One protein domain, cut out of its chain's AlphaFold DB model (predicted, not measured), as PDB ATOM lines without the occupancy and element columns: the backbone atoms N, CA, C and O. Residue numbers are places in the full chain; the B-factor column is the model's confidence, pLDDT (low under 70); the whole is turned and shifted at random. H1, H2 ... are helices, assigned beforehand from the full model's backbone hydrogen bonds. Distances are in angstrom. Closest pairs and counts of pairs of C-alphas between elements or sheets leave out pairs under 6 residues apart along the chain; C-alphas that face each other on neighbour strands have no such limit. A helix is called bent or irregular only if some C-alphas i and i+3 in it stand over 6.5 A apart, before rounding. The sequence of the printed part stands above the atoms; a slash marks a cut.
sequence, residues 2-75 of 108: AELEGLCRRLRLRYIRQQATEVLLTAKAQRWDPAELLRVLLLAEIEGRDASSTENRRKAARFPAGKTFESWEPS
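Overview. This is residues 2 to 75 of the 108 residues of the protein "IstB_IS21 domain-containing protein" of Acidiferrimicrobium australe (UniProt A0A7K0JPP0). A long helix, H3, has its first part packed beside a kinked helix, H2, and a short third helix, H1, packs on the beginning of H2; these make a small head, from which the last part of H3 and a winding tail stick out as a long arm, residues 50 to 75. The three helices fold back one on the next in the order H1, H2, H3, two helical hairpins in a row, and the arm makes the length of the whole. The printed part has 74 residues with three named helices and no named strand, in the class all helix. It is extended, with a radius of gyration of the C-alphas of 18.5 A, and spans 59 by 28 by 16 A.

Arrangement. The longest helix, H3, residues 34 to 61, touches H2, residues 14 to 30, with its residues 37 to 48 alone. Their closest C-alphas are those of Tyr 15 and Glu 45, 5.0 A apart, and 16 pairs of C-alphas are within 8 A. The two form a helical hairpin, with a shallow tilt of 29 degrees, opposite ways. H2 is irregular, with C-alphas 18 and 21 7.6 A apart, and it has a kink of 52 degrees near residue 21. With residues 14 to 17 alone H2 touches H1, residues 2 to 10, where the closest C-alphas are those of Glu 5 and Arg 17, 6.0 A apart. H1 and H2 are also a helical hairpin, with a steep tilt of 39 degrees, opposite ways. H1 and H3 are apart. In H1 and H3 every O i to N i+4 pair is within hydrogen-bond range; in H2 11 of 13 are.

Along the chain. H3 runs from C-alpha 34 at (10.925, -9.470, 32.029) to C-alpha 61 at (4.332, -41.024, 7.184), 40.7 A. H2 measures 24.3 A from C-alpha 14 to C-alpha 30. H1 begins at C-alpha 2, at (6.734, -25.916, 42.295), and measures 12.5 A to C-alpha 10.

Size, cuts and confidence. The C-alphas farthest apart are those of Glu 3 and Ser 75, at 61.3 A. Residues 50 to 75 stand free, of which 50 to 61 belong to H3; the body without them has 48 residues and spans 28 by 24 by 15 A. Residues 62 to 75 hold no named element, and their C-alphas lie 23 to 40 A from the mean of all C-alphas. The printed part has no cut, and the links from H1 to H2 and from H2 to H3 are tight, with 3 residues each. The mean pLDDT of the printed part is 92.5; residues 65 to 67 are under 70.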
ATOM      1  N   ALA A   2       7.862 -24.968  42.353       88.62
ATOM      2  CA  ALA A   2       6.734 -25.916  42.295       88.62
ATOM      3  C   ALA A   2       5.440 -25.340  41.675       88.62
ATOM      4  O   ALA A   2       4.794 -26.006  40.871       88.62
ATOM      5  N   GLU A   3       5.084 -24.092  41.999       93.88
ATOM      6  CA  GLU A   3       3.916 -23.418  41.413       93.88
ATOM      7  C   GLU A   3       4.061 -23.223  39.895       93.88
ATOM      8  O   GLU A   3       3.181 -23.624  39.134       93.88
ATOM      9  N   LEU A   4       5.207 -22.695  39.448       92.62
ATOM     10  CA  LEU A   4       5.521 -22.520  38.027       92.62
ATOM     11  C   LEU A   4       5.454 -23.853  37.271       92.62
ATOM     12  O   LEU A   4       4.838 -23.932  36.212       92.62
ATOM     13  N   GLU A   5       6.024 -24.923  37.827       93.56
ATOM     14  CA  GLU A   5       5.922 -26.254  37.227       93.56
ATOM     15  C   GLU A   5       4.471 -26.734  37.103       93.56
ATOM     16  O   GLU A   5       4.106 -27.320  36.078       93.56
ATOM     17  N   GLY A   6       3.640 -26.488  38.121       96.88
ATOM     18  CA  GLY A   6       2.213 -26.806  38.106       96.88
ATOM     19  C   GLY A   6       1.461 -26.064  36.999       96.88
ATOM     20  O   GLY A   6       0.721 -26.686  36.229       96.88
ATOM     21  N   LEU A   7       1.714 -24.760  36.857       97.12
ATOM     22  CA  LEU A   7       1.162 -23.932  35.781       97.12
ATOM     23  C   LEU A   7       1.609 -24.437  34.404       97.12
ATOM     24  O   LEU A   7       0.772 -24.657  33.526       97.12
ATOM     25  N   CYS A   8       2.904 -24.717  34.227       96.94
ATOM     26  CA  CYS A   8       3.432 -25.255  32.977       96.94
ATOM     27  C   CYS A   8       2.816 -26.616  32.625       96.94
ATOM     28  O   CYS A   8       2.513 -26.862  31.460       96.94
ATOM     29  N   ARG A   9       2.576 -27.500  33.603       96.69
ATOM     30  CA  ARG A   9       1.871 -28.771  33.358       96.69
ATOM     31  C   ARG A   9       0.439 -28.536  32.879       96.69
ATOM     32  O   ARG A   9       0.051 -29.127  31.873       96.69
ATOM     33  N   ARG A  10      -0.318 -27.655  33.545       98.00
ATOM     34  CA  ARG A  10      -1.710 -27.335  33.175       98.00
ATOM     35  C   ARG A  10      -1.813 -26.730  31.772       98.00
ATOM     36  O   ARG A  10      -2.712 -27.090  31.021       98.00
ATOM     37  N   LEU A  11      -0.869 -25.864  31.407       97.62
ATOM     38  CA  LEU A  11      -0.799 -25.223  30.088       97.62
ATOM     39  C   LEU A  11      -0.078 -26.070  29.024       97.62
ATOM     40  O   LEU A  11       0.038 -25.652  27.872       97.62
ATOM     41  N   ARG A  12       0.400 -27.270  29.382       97.31
ATOM     42  CA  ARG A  12       1.174 -28.166  28.505       97.31
ATOM     43  C   ARG A  12       2.445 -27.508  27.942       97.31
ATOM     44  O   ARG A  12       2.850 -27.807  26.822       97.31
ATOM     45  N   LEU A  13       3.081 -26.636  28.723       97.69
ATOM     46  CA  LEU A  13       4.340 -25.957  28.405       97.69
ATOM     47  C   LEU A  13       5.525 -26.862  28.767       97.69
ATOM     48  O   LEU A  13       6.171 -26.703  29.809       97.69
ATOM     49  N   ARG A  14       5.730 -27.917  27.970       97.44
ATOM     50  CA  ARG A  14       6.693 -28.986  28.282       97.44
ATOM     51  C   ARG A  14       8.124 -28.462  28.298       97.44
ATOM     52  O   ARG A  14       8.869 -28.845  29.199       97.44
ATOM     53  N   TYR A  15       8.500 -27.667  27.307       97.81
ATOM     54  CA  TYR A  15       9.886 -27.274  27.074       97.81
ATOM     55  C   TYR A  15      10.281 -26.120  27.982       97.81
ATOM     56  O   TYR A  15      11.355 -26.168  28.575       97.81
ATOM     57  N   ILE A  16       9.355 -25.194  28.249       97.56
ATOM     58  CA  ILE A  16       9.522 -24.229  29.346       97.56
ATOM     59  C   ILE A  16       9.764 -24.965  30.657       97.56
ATOM     60  O   ILE A  16      10.726 -24.668  31.346       97.56
ATOM     61  N   ARG A  17       8.959 -25.976  31.004       96.62
ATOM     62  CA  ARG A  17       9.160 -26.725  32.256       96.62
ATOM     63  C   ARG A  17      10.535 -27.398  32.341       96.62
ATOM     64  O   ARG A  17      11.061 -27.532  33.439       96.62
ATOM     65  N   GLN A  18      11.090 -27.848  31.218       96.00
ATOM     66  CA  GLN A  18      12.413 -28.477  31.174       96.00
ATOM     67  C   GLN A  18      13.552 -27.461  31.334       96.00
ATOM     68  O   GLN A  18      14.562 -27.796  31.939       96.00
ATOM     69  N   GLN A  19      13.380 -26.241  30.819       96.19
ATOM     70  CA  GLN A  19      14.449 -25.239  30.725       96.19
ATOM     71  C   GLN A  19      14.323 -24.098  31.749       96.19
ATOM     72  O   GLN A  19      15.287 -23.377  31.995       96.19
ATOM     73  N   ALA A  20      13.156 -23.933  32.383       95.00
ATOM     74  CA  ALA A  20      12.835 -22.786  33.233       95.00
ATOM     75  C   ALA A  20      13.869 -22.553  34.335       95.00
ATOM     76  O   ALA A  20      14.244 -21.411  34.575       95.00
ATOM     77  N   THR A  21      14.350 -23.611  34.989       94.69
ATOM     78  CA  THR A  21      15.343 -23.487  36.064       94.69
ATOM     79  C   THR A  21      16.626 -22.815  35.571       94.69
ATOM     80  O   THR A  21      17.087 -21.857  36.183       94.69
ATOM     81  N   GLU A  22      17.181 -23.278  34.454       95.81
ATOM     82  CA  GLU A  22      18.433 -22.758  33.899       95.81
ATOM     83  C   GLU A  22      18.263 -21.341  33.334       95.81
ATOM     84  O   GLU A  22      19.073 -20.449  33.603       95.81
ATOM     85  N   VAL A  23      17.162 -21.103  32.619       96.25
ATOM     86  CA  VAL A  23      16.864 -19.796  32.024       96.25
ATOM     87  C   VAL A  23      16.630 -18.739  33.108       96.25
ATOM     88  O   VAL A  23      17.138 -17.628  32.992       96.25
ATOM     89  N   LEU A  24      15.935 -19.072  34.200       96.25
ATOM     90  CA  LEU A  24      15.719 -18.143  35.317       96.25
ATOM     91  C   LEU A  24      17.021 -17.796  36.050       96.25
ATOM     92  O   LEU A  24      17.211 -16.646  36.453       96.25
ATOM     93  N   LEU A  25      17.922 -18.769  36.220       96.94
ATOM     94  CA  LEU A  25      19.244 -18.526  36.805       96.94
ATOM     95  C   LEU A  25      20.067 -17.586  35.920       96.94
ATOM     96  O   LEU A  25      20.634 -16.612  36.420       96.94
ATOM     97  N   THR A  26      20.067 -17.835  34.610       97.69
ATOM     98  CA  THR A  26      20.748 -16.998  33.616       97.69
ATOM     99  C   THR A  26      20.183 -15.581  33.596       97.69
ATOM    100  O   THR A  26      20.939 -14.618  33.725       97.69
ATOM    101  N   ALA A  27      18.857 -15.443  33.537       97.69
ATOM    102  CA  ALA A  27      18.175 -14.155  33.532       97.69
ATOM    103  C   ALA A  27      18.495 -13.331  34.783       97.69
ATOM    104  O   ALA A  27      18.755 -12.133  34.696       97.69
ATOM    105  N   LYS A  28      18.547 -13.977  35.956       97.44
ATOM    106  CA  LYS A  28      18.936 -13.315  37.205       97.44
ATOM    107  C   LYS A  28      20.390 -12.844  37.175       97.44
ATOM    108  O   LYS A  28      20.664 -11.721  37.590       97.44
ATOM    109  N   ALA A  29      21.312 -13.684  36.701       98.12
ATOM    110  CA  ALA A  29      22.735 -13.351  36.627       98.12
ATOM    111  C   ALA A  29      23.010 -12.201  35.645       98.12
ATOM    112  O   ALA A  29      23.804 -11.309  35.936       98.12
ATOM    113  N   GLN A  30      22.317 -12.201  34.506       97.81
ATOM    114  CA  GLN A  30      22.485 -11.211  33.443       97.81
ATOM    115  C   GLN A  30      21.560  -9.993  33.586       97.81
ATOM    116  O   GLN A  30      21.699  -9.038  32.829       97.81
ATOM    117  N   ARG A  31      20.662  -9.995  34.580       97.75
ATOM    118  CA  ARG A  31      19.654  -8.948  34.818       97.75
ATOM    119  C   ARG A  31      18.800  -8.665  33.582       97.75
ATOM    120  O   ARG A  31      18.584  -7.506  33.232       97.75
ATOM    121  N   TRP A  32      18.328  -9.729  32.941       98.31
ATOM    122  CA  TRP A  32      17.379  -9.609  31.839       98.31
ATOM    123  C   TRP A  32      16.131  -8.863  32.286       98.31
ATOM    124  O   TRP A  32      15.667  -9.016  33.424       98.31
ATOM    125  N   ASP A  33      15.567  -8.084  31.372       98.00
ATOM    126  CA  ASP A  33      14.238  -7.545  31.588       98.00
ATOM    127  C   ASP A  33      13.176  -8.668  31.497       98.00
ATOM    128  O   ASP A  33      13.425  -9.754  30.952       98.00
ATOM    129  N   PRO A  34      11.969  -8.452  32.052       97.50
ATOM    130  CA  PRO A  34      10.925  -9.470  32.029       97.50
ATOM    131  C   PRO A  34      10.495  -9.897  30.619       97.50
ATOM    132  O   PRO A  34      10.105 -11.051  30.432       97.50
ATOM    133  N   ALA A  35      10.549  -9.002  29.630       98.19
ATOM    134  CA  ALA A  35      10.163  -9.317  28.261       98.19
ATOM    135  C   ALA A  35      11.193 -10.238  27.594       98.19
ATOM    136  O   ALA A  35      10.805 -11.183  26.907       98.19
ATOM    137  N   GLU A  36      12.485 -10.031  27.847       98.12
ATOM    138  CA  GLU A  36      13.559 -10.903  27.374       98.12
ATOM    139  C   GLU A  36      13.441 -12.318  27.956       98.12
ATOM    140  O   GLU A  36      13.460 -13.296  27.202       98.12
ATOM    141  N   LEU A  37      13.220 -12.440  29.270       97.88
ATOM    142  CA  LEU A  37      12.975 -13.733  29.915       97.88
ATOM    143  C   LEU A  37      11.788 -14.472  29.280       97.88
ATOM    144  O   LEU A  37      11.896 -15.653  28.939       97.88
ATOM    145  N   LEU A  38      10.656 -13.780  29.114       97.56
ATOM    146  CA  LEU A  38       9.465 -14.361  28.494       97.56
ATOM    147  C   LEU A  38       9.738 -14.778  27.048       97.56
ATOM    148  O   LEU A  38       9.347 -15.875  26.655       97.56
ATOM    149  N   ARG A  39      10.444 -13.949  26.271       98.19
ATOM    150  CA  ARG A  39      10.812 -14.253  24.884       98.19
ATOM    151  C   ARG A  39      11.617 -15.545  24.796       98.19
ATOM    152  O   ARG A  39      11.278 -16.399  23.986       98.19
ATOM    153  N   VAL A  40      12.647 -15.707  25.628       98.19
ATOM    154  CA  VAL A  40      13.504 -16.906  25.611       98.19
ATOM    155  C   VAL A  40      12.713 -18.162  25.979       98.19
ATOM    156  O   VAL A  40      12.791 -19.164  25.273       98.19
ATOM    157  N   LEU A  41      11.895 -18.103  27.033       97.50
ATOM    158  CA  LEU A  41      11.054 -19.233  27.433       97.50
ATOM    159  C   LEU A  41      10.028 -19.607  26.351       97.50
ATOM    160  O   LEU A  41       9.832 -20.787  26.061       97.50
ATOM    161  N   LEU A  42       9.375 -18.620  25.738       98.00
ATOM    162  CA  LEU A  42       8.385 -18.862  24.688       98.00
ATOM    163  C   LEU A  42       9.023 -19.411  23.408       98.00
ATOM    164  O   LEU A  42       8.454 -20.320  22.808       98.00
ATOM    165  N   LEU A  43      10.204 -18.920  23.019       98.25
ATOM    166  CA  LEU A  43      10.957 -19.463  21.883       98.25
ATOM    167  C   LEU A  43      11.312 -20.933  22.100       98.25
ATOM    168  O   LEU A  43      11.023 -21.753  21.233       98.25
ATOM    169  N   ALA A  44      11.814 -21.289  23.284       97.00
ATOM    170  CA  ALA A  44      12.094 -22.680  23.628       97.00
ATOM    171  C   ALA A  44      10.855 -23.591  23.508       97.00
ATOM    172  O   ALA A  44      10.953 -24.747  23.087       97.00
ATOM    173  N   GLU A  45       9.672 -23.084  23.871       98.19
ATOM    174  CA  GLU A  45       8.420 -23.825  23.703       98.19
ATOM    175  C   GLU A  45       8.028 -24.004  22.238       98.19
ATOM    176  O   GLU A  45       7.606 -25.100  21.865       98.19
ATOM    177  N   ILE A  46       8.162 -22.956  21.424       98.12
ATOM    178  CA  ILE A  46       7.874 -22.996  19.985       98.12
ATOM    179  C   ILE A  46       8.796 -24.013  19.308       98.12
ATOM    180  O   ILE A  46       8.311 -24.978  18.720       98.12
ATOM    181  N   GLU A  47      10.108 -23.872  19.490       97.69
ATOM    182  CA  GLU A  47      11.117 -24.741  18.876       97.69
ATOM    183  C   GLU A  47      10.912 -26.211  19.256       97.69
ATOM    184  O   GLU A  47      10.912 -27.103  18.401       97.69
ATOM    185  N   GLY A  48      10.660 -26.488  20.539       97.19
ATOM    186  CA  GLY A  48      10.390 -27.848  20.986       97.19
ATOM    187  C   GLY A  48       9.095 -28.424  20.398       97.19
ATOM    188  O   GLY A  48       9.021 -29.621  20.077       97.19
ATOM    189  N   ARG A  49       8.043 -27.612  20.252       97.31
ATOM    190  CA  ARG A  49       6.780 -28.051  19.637       97.31
ATOM    191  C   ARG A  49       6.947 -28.318  18.149       97.31
ATOM    192  O   ARG A  49       6.465 -29.352  17.687       97.31
ATOM    193  N   ASP A  50       7.669 -27.465  17.439       97.19
ATOM    194  CA  ASP A  50       7.947 -27.625  16.012       97.19
ATOM    195  C   ASP A  50       8.784 -28.877  15.741       97.19
ATOM    196  O   ASP A  50       8.443 -29.678  14.860       97.19
ATOM    197  N   ALA A  51       9.807 -29.125  16.565       95.00
ATOM    198  CA  ALA A  51      10.596 -30.350  16.510       95.00
ATOM    199  C   ALA A  51       9.725 -31.594  16.751       95.00
ATOM    200  O   ALA A  51       9.759 -32.547  15.968       95.00
ATOM    201  N   SER A  52       8.877 -31.579  17.788       95.31
ATOM    202  CA  SER A  52       7.984 -32.709  18.079       95.31
ATOM    203  C   SER A  52       6.922 -32.922  17.002       95.31
ATOM    204  O   SER A  52       6.592 -34.068  16.704       95.31
ATOM    205  N   SER A  53       6.371 -31.853  16.427       95.00
ATOM    206  CA  SER A  53       5.403 -31.918  15.329       95.00
ATOM    207  C   SER A  53       6.033 -32.528  14.079       95.00
ATOM    208  O   SER A  53       5.458 -33.415  13.448       95.00
ATOM    209  N   THR A  54       7.250 -32.099  13.744       91.69
ATOM    210  CA  THR A  54       8.023 -32.640  12.622       91.69
ATOM    211  C   THR A  54       8.333 -34.120  12.820       91.69
ATOM    212  O   THR A  54       8.084 -34.921  11.921       91.69
ATOM    213  N   GLU A  55       8.785 -34.510  14.011       90.62
ATOM    214  CA  GLU A  55       9.061 -35.909  14.339       90.62
ATOM    215  C   GLU A  55       7.798 -36.781  14.275       90.62
ATOM    216  O   GLU A  55       7.809 -37.868  13.694       90.62
ATOM    217  N   ASN A  56       6.673 -36.292  14.802       92.81
ATOM    218  CA  ASN A  56       5.399 -37.008  14.740       92.81
ATOM    219  C   ASN A  56       4.912 -37.183  13.296       92.81
ATOM    220  O   ASN A  56       4.461 -38.271  12.940       92.81
ATOM    221  N   ARG A  57       5.040 -36.151  12.448       91.19
ATOM    222  CA  ARG A  57       4.707 -36.235  11.015       91.19
ATOM    223  C   ARG A  57       5.596 -37.245  10.286       91.19
ATOM    224  O   ARG A  57       5.075 -38.056   9.527       91.19
ATOM    225  N   ARG A  58       6.903 -37.263  10.568       86.25
ATOM    226  CA  ARG A  58       7.839 -38.260  10.012       86.25
ATOM    227  C   ARG A  58       7.456 -39.686  10.405       86.25
ATOM    228  O   ARG A  58       7.364 -40.548   9.535       86.25
ATOM    229  N   LYS A  59       7.166 -39.932  11.688       87.06
ATOM    230  CA  LYS A  59       6.702 -41.248  12.166       87.06
ATOM    231  C   LYS A  59       5.379 -41.662  11.525       87.06
ATOM    232  O   LYS A  59       5.230 -42.813  11.122       87.06
ATOM    233  N   ALA A  60       4.430 -40.733  11.419       91.38
ATOM    234  CA  ALA A  60       3.117 -40.991  10.833       91.38
ATOM    235  C   ALA A  60       3.192 -41.341   9.340       91.38
ATOM    236  O   ALA A  60       2.426 -42.185   8.884       91.38
ATOM    237  N   ALA A  61       4.135 -40.748   8.603       87.38
ATOM    238  CA  ALA A  61       4.332 -41.024   7.184       87.38
ATOM    239  C   ALA A  61       4.864 -42.441   6.893       87.38
ATOM    240  O   ALA A  61       4.755 -42.899   5.760       87.38
ATOM    241  N   ARG A  62       5.417 -43.141   7.900       84.81
ATOM    242  CA  ARG A  62       5.945 -44.516   7.783       84.81
ATOM    243  C   ARG A  62       6.891 -44.708   6.592       84.81
ATOM    244  O   ARG A  62       6.914 -45.777   5.984       84.81
ATOM    245  N   PHE A  63       7.665 -43.676   6.254       77.12
ATOM    246  CA  PHE A  63       8.650 -43.784   5.186       77.12
ATOM    247  C   PHE A  63       9.657 -44.896   5.516       77.12
ATOM    248  O   PHE A  63      10.043 -45.026   6.684       77.12
ATOM    249  N   PRO A  64      10.094 -45.693   4.522       73.25
ATOM    250  CA  PRO A  64      11.184 -46.639   4.714       73.25
ATOM    251  C   PRO A  64      12.387 -45.901   5.303       73.25
ATOM    252  O   PRO A  64      12.840 -44.894   4.753       73.25
ATOM    253  N   ALA A  65      12.877 -46.359   6.454       68.94
ATOM    254  CA  ALA A  65      14.031 -45.740   7.086       68.94
ATOM    255  C   ALA A  65      15.261 -45.860   6.168       68.94
ATOM    256  O   ALA A  65      15.468 -46.892   5.532       68.94
ATOM    257  N   GLY A  66      16.094 -44.818   6.128       65.19
ATOM    258  CA  GLY A  66      17.446 -44.911   5.570       65.19
ATOM    259  C   GLY A  66      17.613 -44.631   4.075       65.19
ATOM    260  O   GLY A  66      18.727 -44.774   3.587       65.19
ATOM    261  N   LYS A  67      16.579 -44.192   3.344       68.19
ATOM    262  CA  LYS A  67      16.776 -43.635   1.993       68.19
ATOM    263  C   LYS A  67      16.935 -42.117   2.072       68.19
ATOM    264  O   LYS A  67      15.959 -41.386   2.228       68.19
ATOM    265  N   THR A  68      18.177 -41.652   2.004       76.00
ATOM    266  CA  THR A  68      18.520 -40.230   1.868       76.00
ATOM    267  C   THR A  68      18.952 -39.948   0.430       76.00
ATOM    268  O   THR A  68      19.236 -40.861  -0.344       76.00
ATOM    269  N   PHE A  69      19.056 -38.673   0.050       75.94
ATOM    270  CA  PHE A  69      19.649 -38.307  -1.241       75.94
ATOM    271  C   PHE A  69      21.137 -38.679  -1.359       75.94
ATOM    272  O   PHE A  69      21.682 -38.571  -2.455       75.94
ATOM    273  N   GLU A  70      21.797 -39.109  -0.280       81.25
ATOM    274  CA  GLU A  70      23.199 -39.548  -0.308       81.25
ATOM    275  C   GLU A  70      23.365 -40.875  -1.050       81.25
ATOM    276  O   GLU A  70      24.371 -41.074  -1.721       81.25
ATOM    277  N   SER A  71      22.363 -41.759  -0.997       81.88
ATOM    278  CA  SER A  71      22.365 -43.018  -1.754       81.88
ATOM    279  C   SER A  71      21.854 -42.859  -3.189       81.88
ATOM    280  O   SER A  71      21.685 -43.852  -3.893       81.88
ATOM    281  N   TRP A  72      21.532 -41.634  -3.619       83.94
ATOM    282  CA  TRP A  72      21.033 -41.374  -4.966       83.94
ATOM    283  C   TRP A  72      22.175 -41.393  -5.978       83.94
ATOM    284  O   TRP A  72      23.157 -40.671  -5.817       83.94
ATOM    285  N   GLU A  73      22.002 -42.148  -7.061       85.81
ATOM    286  CA  GLU A  73      22.971 -42.255  -8.149       85.81
ATOM    287  C   GLU A  73      22.450 -41.516  -9.400       85.81
ATOM    288  O   GLU A  73      21.614 -42.058 -10.130       85.81
ATOM    289  N   PRO A  74      22.918 -40.279  -9.680       86.94
ATOM    290  CA  PRO A  74      22.366 -39.446 -10.750       86.94
ATOM    291  C   PRO A  74      22.408 -40.069 -12.144       86.94
ATOM    292  O   PRO A  74      21.520 -39.806 -12.954       86.94
ATOM    293  N   SER A  75      23.428 -40.887 -12.415       86.75
ATOM    294  CA  SER A  75      23.653 -41.565 -13.696       86.75
ATOM    295  C   SER A  75      22.622 -42.653 -13.998       86.75
ATOM    296  O   SER A  75      22.445 -43.003 -15.162       86.75
TER     297      SER A  75